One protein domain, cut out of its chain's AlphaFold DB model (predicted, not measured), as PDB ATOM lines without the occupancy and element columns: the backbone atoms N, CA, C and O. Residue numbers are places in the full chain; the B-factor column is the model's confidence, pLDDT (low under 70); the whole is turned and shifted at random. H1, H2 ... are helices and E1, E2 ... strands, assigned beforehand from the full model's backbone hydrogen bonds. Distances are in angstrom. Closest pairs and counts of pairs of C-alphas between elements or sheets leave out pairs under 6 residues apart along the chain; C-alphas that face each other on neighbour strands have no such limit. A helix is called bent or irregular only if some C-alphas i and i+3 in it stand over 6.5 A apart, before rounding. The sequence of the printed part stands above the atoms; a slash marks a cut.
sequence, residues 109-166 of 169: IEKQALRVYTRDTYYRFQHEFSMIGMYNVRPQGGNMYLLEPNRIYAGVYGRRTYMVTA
ATOM      1  N   ILE A 109     454.080 485.456 384.426       89.19
ATOM      2  CA  ILE A 109     452.704 485.595 384.920       89.19
ATOM      3  C   ILE A 109     452.414 487.002 385.462       89.19
ATOM      4  O   ILE A 109     451.332 487.533 385.231       89.19
ATOM      5  N   GLU A 110     453.387 487.660 386.103       89.31
ATOM      6  CA  GLU A 110     453.212 489.028 386.606       89.31
ATOM      7  C   GLU A 110     453.133 490.041 385.458       89.31
ATOM      8  O   GLU A 110     452.292 490.938 385.479       89.31
ATOM      9  N   LYS A 111     453.944 489.863 384.405       87.88
ATOM     10  CA  LYS A 111     453.867 490.699 383.193       87.88
ATOM     11  C   LYS A 111     452.535 490.533 382.467       87.88
ATOM     12  O   LYS A 111     451.994 491.504 381.942       87.88
ATOM     13  N   GLN A 112     452.013 489.309 382.417       88.75
ATOM     14  CA  GLN A 112     450.698 489.043 381.842       88.75
ATOM     15  C   GLN A 112     449.594 489.687 382.685       88.75
ATOM     16  O   GLN A 112     448.755 490.396 382.132       88.75
ATOM     17  N   ALA A 113     449.628 489.510 384.008       88.12
ATOM     18  CA  ALA A 113     448.678 490.128 384.927       88.12
ATOM     19  C   ALA A 113     448.677 491.657 384.794       88.12
ATOM     20  O   ALA A 113     447.611 492.259 384.739       88.12
ATOM     21  N   LEU A 114     449.850 492.283 384.652       85.94
ATOM     22  CA  LEU A 114     449.963 493.726 384.439       85.94
ATOM     23  C   LEU A 114     449.269 494.205 383.152       85.94
ATOM     24  O   LEU A 114     448.696 495.289 383.130       85.94
ATOM     25  N   ARG A 115     449.323 493.409 382.079       83.75
ATOM     26  CA  ARG A 115     448.690 493.744 380.791       83.75
ATOM     27  C   ARG A 115     447.179 493.538 380.790       83.75
ATOM     28  O   ARG A 115     446.487 494.217 380.041       83.75
ATOM     29  N   VAL A 116     446.692 492.558 381.548       84.56
ATOM     30  CA  VAL A 116     445.286 492.125 381.511       84.56
ATOM     31  C   VAL A 116     444.453 492.804 382.598       84.56
ATOM     32  O   VAL A 116     443.272 493.071 382.389       84.56
ATOM     33  N   TYR A 117     445.035 493.089 383.762       82.88
ATOM     34  CA  TYR A 117     444.302 493.622 384.906       82.88
ATOM     35  C   TYR A 117     444.297 495.148 384.960       82.88
ATOM     36  O   TYR A 117     445.274 495.817 384.631       82.88
ATOM     37  N   THR A 118     443.198 495.705 385.481       82.88
ATOM     38  CA  THR A 118     443.173 497.100 385.935       82.88
ATOM     39  C   THR A 118     444.194 497.306 387.052       82.88
ATOM     40  O   THR A 118     444.513 496.370 387.788       82.88
ATOM     41  N   ARG A 119     444.680 498.538 387.237       82.00
ATOM     42  CA  ARG A 119     445.736 498.843 388.217       82.00
ATOM     43  C   ARG A 119     445.430 498.336 389.634       82.00
ATOM     44  O   ARG A 119     446.295 497.743 390.274       82.00
ATOM     45  N   ASP A 120     444.210 498.554 390.122       82.12
ATOM     46  CA  ASP A 120     443.807 498.122 391.468       82.12
ATOM     47  C   ASP A 120     443.799 496.592 391.594       82.12
ATOM     48  O   ASP A 120     444.266 496.035 392.589       82.12
ATOM     49  N   THR A 121     443.310 495.904 390.561       84.06
ATOM     50  CA  THR A 121     443.307 494.439 390.484       84.06
ATOM     51  C   THR A 121     444.730 493.890 390.405       84.06
ATOM     52  O   THR A 121     445.058 492.928 391.094       84.06
ATOM     53  N   TYR A 122     445.599 494.542 389.629       86.31
ATOM     54  CA  TYR A 122     447.011 494.201 389.535       86.31
ATOM     55  C   TYR A 122     447.719 494.315 390.888       86.31
ATOM     56  O   TYR A 122     448.442 493.398 391.252       86.31
ATOM     57  N   TYR A 123     447.492 495.372 391.674       87.06
ATOM     58  CA  TYR A 123     448.125 495.480 392.995       87.06
ATOM     59  C   TYR A 123     447.649 494.407 393.974       87.06
ATOM     60  O   TYR A 123     448.452 493.907 394.759       87.06
ATOM     61  N   ARG A 124     446.372 494.012 393.911       88.06
ATOM     62  CA  ARG A 124     445.871 492.866 394.688       88.06
ATOM     63  C   ARG A 124     446.550 491.577 394.248       88.06
ATOM     64  O   ARG A 124     447.043 490.837 395.090       88.06
ATOM     65  N   PHE A 125     446.642 491.348 392.940       89.12
ATOM     66  CA  PHE A 125     447.378 490.214 392.395       89.12
ATOM     67  C   PHE A 125     448.839 490.222 392.836       89.12
ATOM     68  O   PHE A 125     449.314 489.214 393.331       89.12
ATOM     69  N   GLN A 126     449.539 491.346 392.706       89.12
ATOM     70  CA  GLN A 126     450.943 491.476 393.075       89.12
ATOM     71  C   GLN A 126     451.157 491.223 394.571       89.12
ATOM     72  O   GLN A 126     452.119 490.552 394.939       89.12
ATOM     73  N   HIS A 127     450.255 491.716 395.426       88.50
ATOM     74  CA  HIS A 127     450.271 491.418 396.853       88.50
ATOM     75  C   HIS A 127     450.181 489.906 397.094       88.50
ATOM     76  O   HIS A 127     451.084 489.341 397.707       88.50
ATOM     77  N   GLU A 128     449.164 489.237 396.542       88.62
ATOM     78  CA  GLU A 128     449.003 487.785 396.704       88.62
ATOM     79  C   GLU A 128     450.144 486.985 396.085       88.62
ATOM     80  O   GLU A 128     450.631 486.014 396.658       88.62
ATOM     81  N   PHE A 129     450.637 487.430 394.937       89.31
ATOM     82  CA  PHE A 129     451.738 486.791 394.246       89.31
ATOM     83  C   PHE A 129     453.044 486.914 395.033       89.31
ATOM     84  O   PHE A 129     453.812 485.962 395.088       89.31
ATOM     85  N   SER A 130     453.276 488.027 395.736       87.94
ATOM     86  CA  SER A 130     454.444 488.162 396.613       87.94
ATOM     87  C   SER A 130     454.437 487.166 397.784       87.94
ATOM     88  O   SER A 130     455.500 486.790 398.288       87.94
ATOM     89  N   MET A 131     453.256 486.669 398.175       85.50
ATOM     90  CA  MET A 131     453.104 485.700 399.261       85.50
ATOM     91  C   MET A 131     453.622 484.305 398.903       85.50
ATOM     92  O   MET A 131     453.877 483.522 399.818       85.50
ATOM     93  N   ILE A 132     453.869 483.994 397.622       84.31
ATOM     94  CA  ILE A 132     454.518 482.726 397.236       84.31
ATOM     95  C   ILE A 132     455.891 482.582 397.903       84.31
ATOM     96  O   ILE A 132     456.284 481.487 398.287       84.31
ATOM     97  N   GLY A 133     456.590 483.703 398.128       83.94
ATOM     98  CA  GLY A 133     457.882 483.732 398.811       83.94
ATOM     99  C   GLY A 133     457.808 483.388 400.302       83.94
ATOM    100  O   GLY A 133     458.846 483.348 400.955       83.94
ATOM    101  N   MET A 134     456.613 483.159 400.857       86.25
ATOM    102  CA  MET A 134     456.401 482.719 402.241       86.25
ATOM    103  C   MET A 134     456.307 481.196 402.377       86.25
ATOM    104  O   MET A 134     456.159 480.705 403.494       86.25
ATOM    105  N   TYR A 135     456.396 480.443 401.278       89.19
ATOM    106  CA  TYR A 135     456.317 478.984 401.282       89.19
ATOM    107  C   TYR A 135     457.576 478.357 400.685       89.19
ATOM    108  O   TYR A 135     458.094 478.802 399.664       89.19
ATOM    109  N   ASN A 136     458.049 477.294 401.325       89.38
ATOM    110  CA  ASN A 136     459.059 476.399 400.789       89.38
ATOM    111  C   ASN A 136     458.368 475.258 400.040       89.38
ATOM    112  O   ASN A 136     457.377 474.707 400.520       89.38
ATOM    113  N   VAL A 137     458.928 474.882 398.894       90.75
ATOM    114  CA  VAL A 137     458.462 473.747 398.093       90.75
ATOM    115  C   VAL A 137     459.331 472.533 398.412       90.75
ATOM    116  O   VAL A 137     460.556 472.609 398.311       90.75
ATOM    117  N   ARG A 138     458.713 471.408 398.782       90.31
ATOM    118  CA  ARG A 138     459.395 470.129 399.017       90.31
ATOM    119  C   ARG A 138     458.828 469.041 398.102       90.31
ATOM    120  O   ARG A 138     457.634 468.760 398.198       90.31
ATOM    121  N   PRO A 139     459.639 468.413 397.235       91.75
ATOM    122  CA  PRO A 139     459.166 467.313 396.400       91.75
ATOM    123  C   PRO A 139     458.821 466.093 397.268       91.75
ATOM    124  O   PRO A 139     459.558 465.770 398.197       91.75
ATOM    125  N   GLN A 140     457.705 465.426 396.963       90.69
ATOM    126  CA  GLN A 140     457.252 464.202 397.650       90.69
ATOM    127  C   GLN A 140     457.303 462.954 396.749       90.69
ATOM    128  O   GLN A 140     457.007 461.851 397.199       90.69
ATOM    129  N   GLY A 141     457.722 463.121 395.490       86.50
ATOM    130  CA  GLY A 141     457.785 462.068 394.477       86.50
ATOM    131  C   GLY A 141     456.755 462.274 393.363       86.50
ATOM    132  O   GLY A 141     455.692 462.854 393.580       86.50
ATOM    133  N   GLY A 142     457.091 461.823 392.151       87.62
ATOM    134  CA  GLY A 142     456.280 462.074 390.955       87.62
ATOM    135  C   GLY A 142     456.029 463.571 390.742       87.62
ATOM    136  O   GLY A 142     456.950 464.377 390.851       87.62
ATOM    137  N   ASN A 143     454.765 463.930 390.508       90.31
ATOM    138  CA  ASN A 143     454.312 465.308 390.290       90.31
ATOM    139  C   ASN A 143     453.801 465.991 391.574       90.31
ATOM    140  O   ASN A 143     453.119 467.013 391.497       90.31
ATOM    141  N   MET A 144     454.084 465.430 392.756       92.69
ATOM    142  CA  MET A 144     453.580 465.938 394.033       92.69
ATOM    143  C   MET A 144     454.596 466.808 394.772       92.69
ATOM    144  O   MET A 144     455.755 466.433 394.980       92.69
ATOM    145  N   TYR A 145     454.107 467.941 395.268       93.06
ATOM    146  CA  TYR A 145     454.878 468.925 396.012       93.06
ATOM    147  C   TYR A 145     454.150 469.312 397.299       93.06
ATOM    148  O   TYR A 145     452.959 469.623 397.301       93.06
ATOM    149  N   LEU A 146     454.890 469.326 398.402       91.94
ATOM    150  CA  LEU A 146     454.440 469.857 399.679       91.94
ATOM    151  C   LEU A 146     454.880 471.319 399.798       91.94
ATOM    152  O   LEU A 146     456.068 471.630 399.714       91.94
ATOM    153  N   LEU A 147     453.918 472.207 400.016       91.25
ATOM    154  CA  LEU A 147     454.127 473.619 400.309       91.25
ATOM    155  C   LEU A 147     454.025 473.835 401.817       91.25
ATOM    156  O   LEU A 147     452.951 473.666 402.399       91.25
ATOM    157  N   GLU A 148     455.127 474.239 402.444       90.69
ATOM    158  CA  GLU A 148     455.184 474.523 403.882       90.69
ATOM    159  C   GLU A 148     455.575 475.981 404.135       90.69
ATOM    160  O   GLU A 148     456.495 476.473 403.479       90.69
ATOM    161  N   PRO A 149     454.934 476.687 405.084       89.75
ATOM    162  CA  PRO A 149     455.351 478.029 405.468       89.75
ATOM    163  C   PRO A 149     456.843 478.076 405.824       89.75
ATOM    164  O   PRO A 149     457.330 477.285 406.631       89.75
ATOM    165  N   ASN A 150     457.584 479.024 405.251       85.62
ATOM    166  CA  ASN A 150     459.012 479.198 405.536       85.62
ATOM    167  C   ASN A 150     459.285 479.840 406.911       85.62
ATOM    168  O   ASN A 150     460.425 479.881 407.373       85.62
ATOM    169  N   ARG A 151     458.233 480.334 407.567       82.69
ATOM    170  CA  ARG A 151     458.210 480.888 408.922       82.69
ATOM    171  C   ARG A 151     457.061 480.265 409.710       82.69
ATOM    172  O   ARG A 151     456.207 479.583 409.158       82.69
ATOM    173  N   ILE A 152     456.989 480.582 411.003       75.94
ATOM    174  CA  ILE A 152     455.922 480.129 411.913       75.94
ATOM    175  C   ILE A 152     454.513 480.503 411.402       75.94
ATOM    176  O   ILE A 152     453.545 479.860 411.796       75.94
ATOM    177  N   TYR A 153     454.382 481.523 410.545       72.69
ATOM    178  CA  TYR A 153     453.132 481.921 409.893       72.69
ATOM    179  C   TYR A 153     453.406 482.503 408.497       72.69
ATOM    180  O   TYR A 153     454.345 483.282 408.331       72.69
ATOM    181  N   ALA A 154     452.551 482.187 407.520       77.56
ATOM    182  CA  ALA A 154     452.556 482.751 406.169       77.56
ATOM    183  C   ALA A 154     451.536 483.902 406.044       77.56
ATOM    184  O   ALA A 154     450.490 483.776 405.407       77.56
ATOM    185  N   GLY A 155     451.819 485.033 406.700       77.00
ATOM    186  CA  GLY A 155     450.944 486.215 406.686       77.00
ATOM    187  C   GLY A 155     449.508 485.903 407.130       77.00
ATOM    188  O   GLY A 155     449.302 485.255 408.156       77.00
ATOM    189  N   VAL A 156     448.518 486.336 406.340       78.00
ATOM    190  CA  VAL A 156     447.081 486.104 406.603       78.00
ATOM    191  C   VAL A 156     446.638 484.643 406.420       78.00
ATOM    192  O   VAL A 156     445.542 484.281 406.837       78.00
ATOM    193  N   TYR A 157     447.486 483.787 405.841       79.75
ATOM    194  CA  TYR A 157     447.175 482.384 405.535       79.75
ATOM    195  C   TYR A 157     447.496 481.408 406.678       79.75
ATOM    196  O   TYR A 157     447.144 480.226 406.621       79.75
ATOM    197  N   GLY A 158     448.133 481.892 407.747       82.38
ATOM    198  CA  GLY A 158     448.398 481.106 408.948       82.38
ATOM    199  C   GLY A 158     449.485 480.041 408.759       82.38
ATOM    200  O   GLY A 158     450.526 480.306 408.166       82.38
ATOM    201  N   ARG A 159     449.267 478.849 409.329       85.62
ATOM    202  CA  ARG A 159     450.227 477.720 409.376       85.62
ATOM    203  C   ARG A 159     449.925 476.596 408.388       85.62
ATOM    204  O   ARG A 159     450.461 475.501 408.522       85.62
ATOM    205  N   ARG A 160     448.998 476.823 407.460       86.75
ATOM    206  CA  ARG A 160     448.508 475.759 406.584       86.75
ATOM    207  C   ARG A 160     449.626 475.265 405.677       86.75
ATOM    208  O   ARG A 160     450.342 476.067 405.088       86.75
ATOM    209  N   THR A 161     449.740 473.951 405.574       88.75
ATOM    210  CA  THR A 161     450.542 473.275 404.561       88.75
ATOM    211  C   THR A 161     449.613 472.797 403.454       88.75
ATOM    212  O   THR A 161     448.442 472.491 403.702       88.75
ATOM    213  N   TYR A 162     450.114 472.761 402.223       89.50
ATOM    214  CA  TYR A 162     449.333 472.337 401.064       89.50
ATOM    215  C   TYR A 162     450.066 471.222 400.335       89.50
ATOM    216  O   TYR A 162     451.264 471.328 400.088       89.50
ATOM    217  N   MET A 163     449.343 470.167 399.975       91.50
ATOM    218  CA  MET A 163     449.818 469.166 399.026       91.50
ATOM    219  C   MET A 163     449.279 469.553 397.652       91.50
ATOM    220  O   MET A 163     448.064 469.660 397.489       91.50
ATOM    221  N   VAL A 164     450.165 469.801 396.692       91.00
ATOM    222  CA  VAL A 164     449.793 470.210 395.333       91.00
ATOM    223  C   VAL A 164     450.399 469.263 394.311       91.00
ATOM    224  O   VAL A 164     451.517 468.777 394.477       91.00
ATOM    225  N   THR A 165     449.653 469.010 393.247       91.38
ATOM    226  CA  THR A 165     450.129 468.304 392.061       91.38
ATOM    227  C   THR A 165     450.422 469.327 390.974       91.38
ATOM    228  O   THR A 165     449.629 470.245 390.768       91.38
ATOM    229  N   ALA A 166     451.567 469.202 390.308       85.25
ATOM    230  CA  ALA A 166     451.891 470.016 389.143       85.25
ATOM    231  C   ALA A 166     451.923 469.119 387.909       85.25
ATOM    232  O   ALA A 166     452.828 468.297 387.769       85.25
TER     233      ALA A 166
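AT A GLANCE: This is residues 109 to 166 of the 169 residues of the protein "Protein FAR1-RELATED SEQUENCE" of Hordeum vulgare subsp. vulgare (UniProt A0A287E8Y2). A helical hairpin and a small three-stranded sheet stand at the two ends of a flat, loose model, joined by the long helix H2. The short H1 folds back beside the first part of H2, and H2 passes straight into E1, the first strand of the sheet. Between E2 and E3 the chain makes a long loop without a named element, residues 150 to 161. The printed part has 58 residues, with two named helices and three named strands in the order H1, H2, E1, E2, E3; the class is mixed, helices and strands, and the sheet runs E1, E2, E3, all antiparallel. The radius of gyration of the C-alphas is 13.7 A, and the C-alphas span 37 by 27 by 12 A.

HOW THE PARTS SIT: H1, residues 109 to 116, and H2, residues 119 to 134, form a helical hairpin with a tight link. They run opposite ways at a shallow tilt of 9 degrees. H1 touches H2 at residues 122 to 126 of H2 alone; their closest C-alphas, those of Leu 114 and Tyr 122, are 5.9 A apart. In H1 every O i to N i+4 pair is within hydrogen-bond range, in H2 9 of 12. E1, residues 135 to 141, follows H2 with no residue between. E1, E2, residues 144 to 149, and E3, residues 162 to 165, make a meander, each strand the antiparallel neighbour of the one before. E1 and E2 form a hairpin, their directions at 154 degrees; N 138 and O 146 are 2.8 A apart, within hydrogen-bond range. E2 and E3 form another hairpin, at 153 degrees, with N 145 and O 164 within hydrogen-bond range at 2.8 A. E1 and E3 are edge strands and E2 is the inner one. H2 only grazes the sheet, with its residues 132 to 134; the closest C-alphas of H2 and E2, those of Met 134 and Pro 149, are 5.8 A apart. H1 is not on the sheet and is apart from E1, E2 and E3.

IN THESE COORDINATES: H1 begins at C-alpha 109, (452.704, 485.595, 384.920), and measures 10.5 A. H2 measures 23.9 A and is neither bent nor irregular, but only just: C-alphas 130 and 133 are 6.0 A apart. E1 measures 18.3 A and ends at C-alpha 141, (457.785, 462.068, 394.477). E2 measures 16.7 A. E3 measures 9.9 A and ends at C-alpha 165, (450.129, 468.304, 392.061).

THE WHOLE: The two C-alphas farthest apart, those of Arg 119 and Gly 141, are 39.2 A apart. The printed part has no cut. The link from E2 to E3 is long, and the other three are tight. The mean pLDDT of the printed part is 86.6, and no printed residue is under 70.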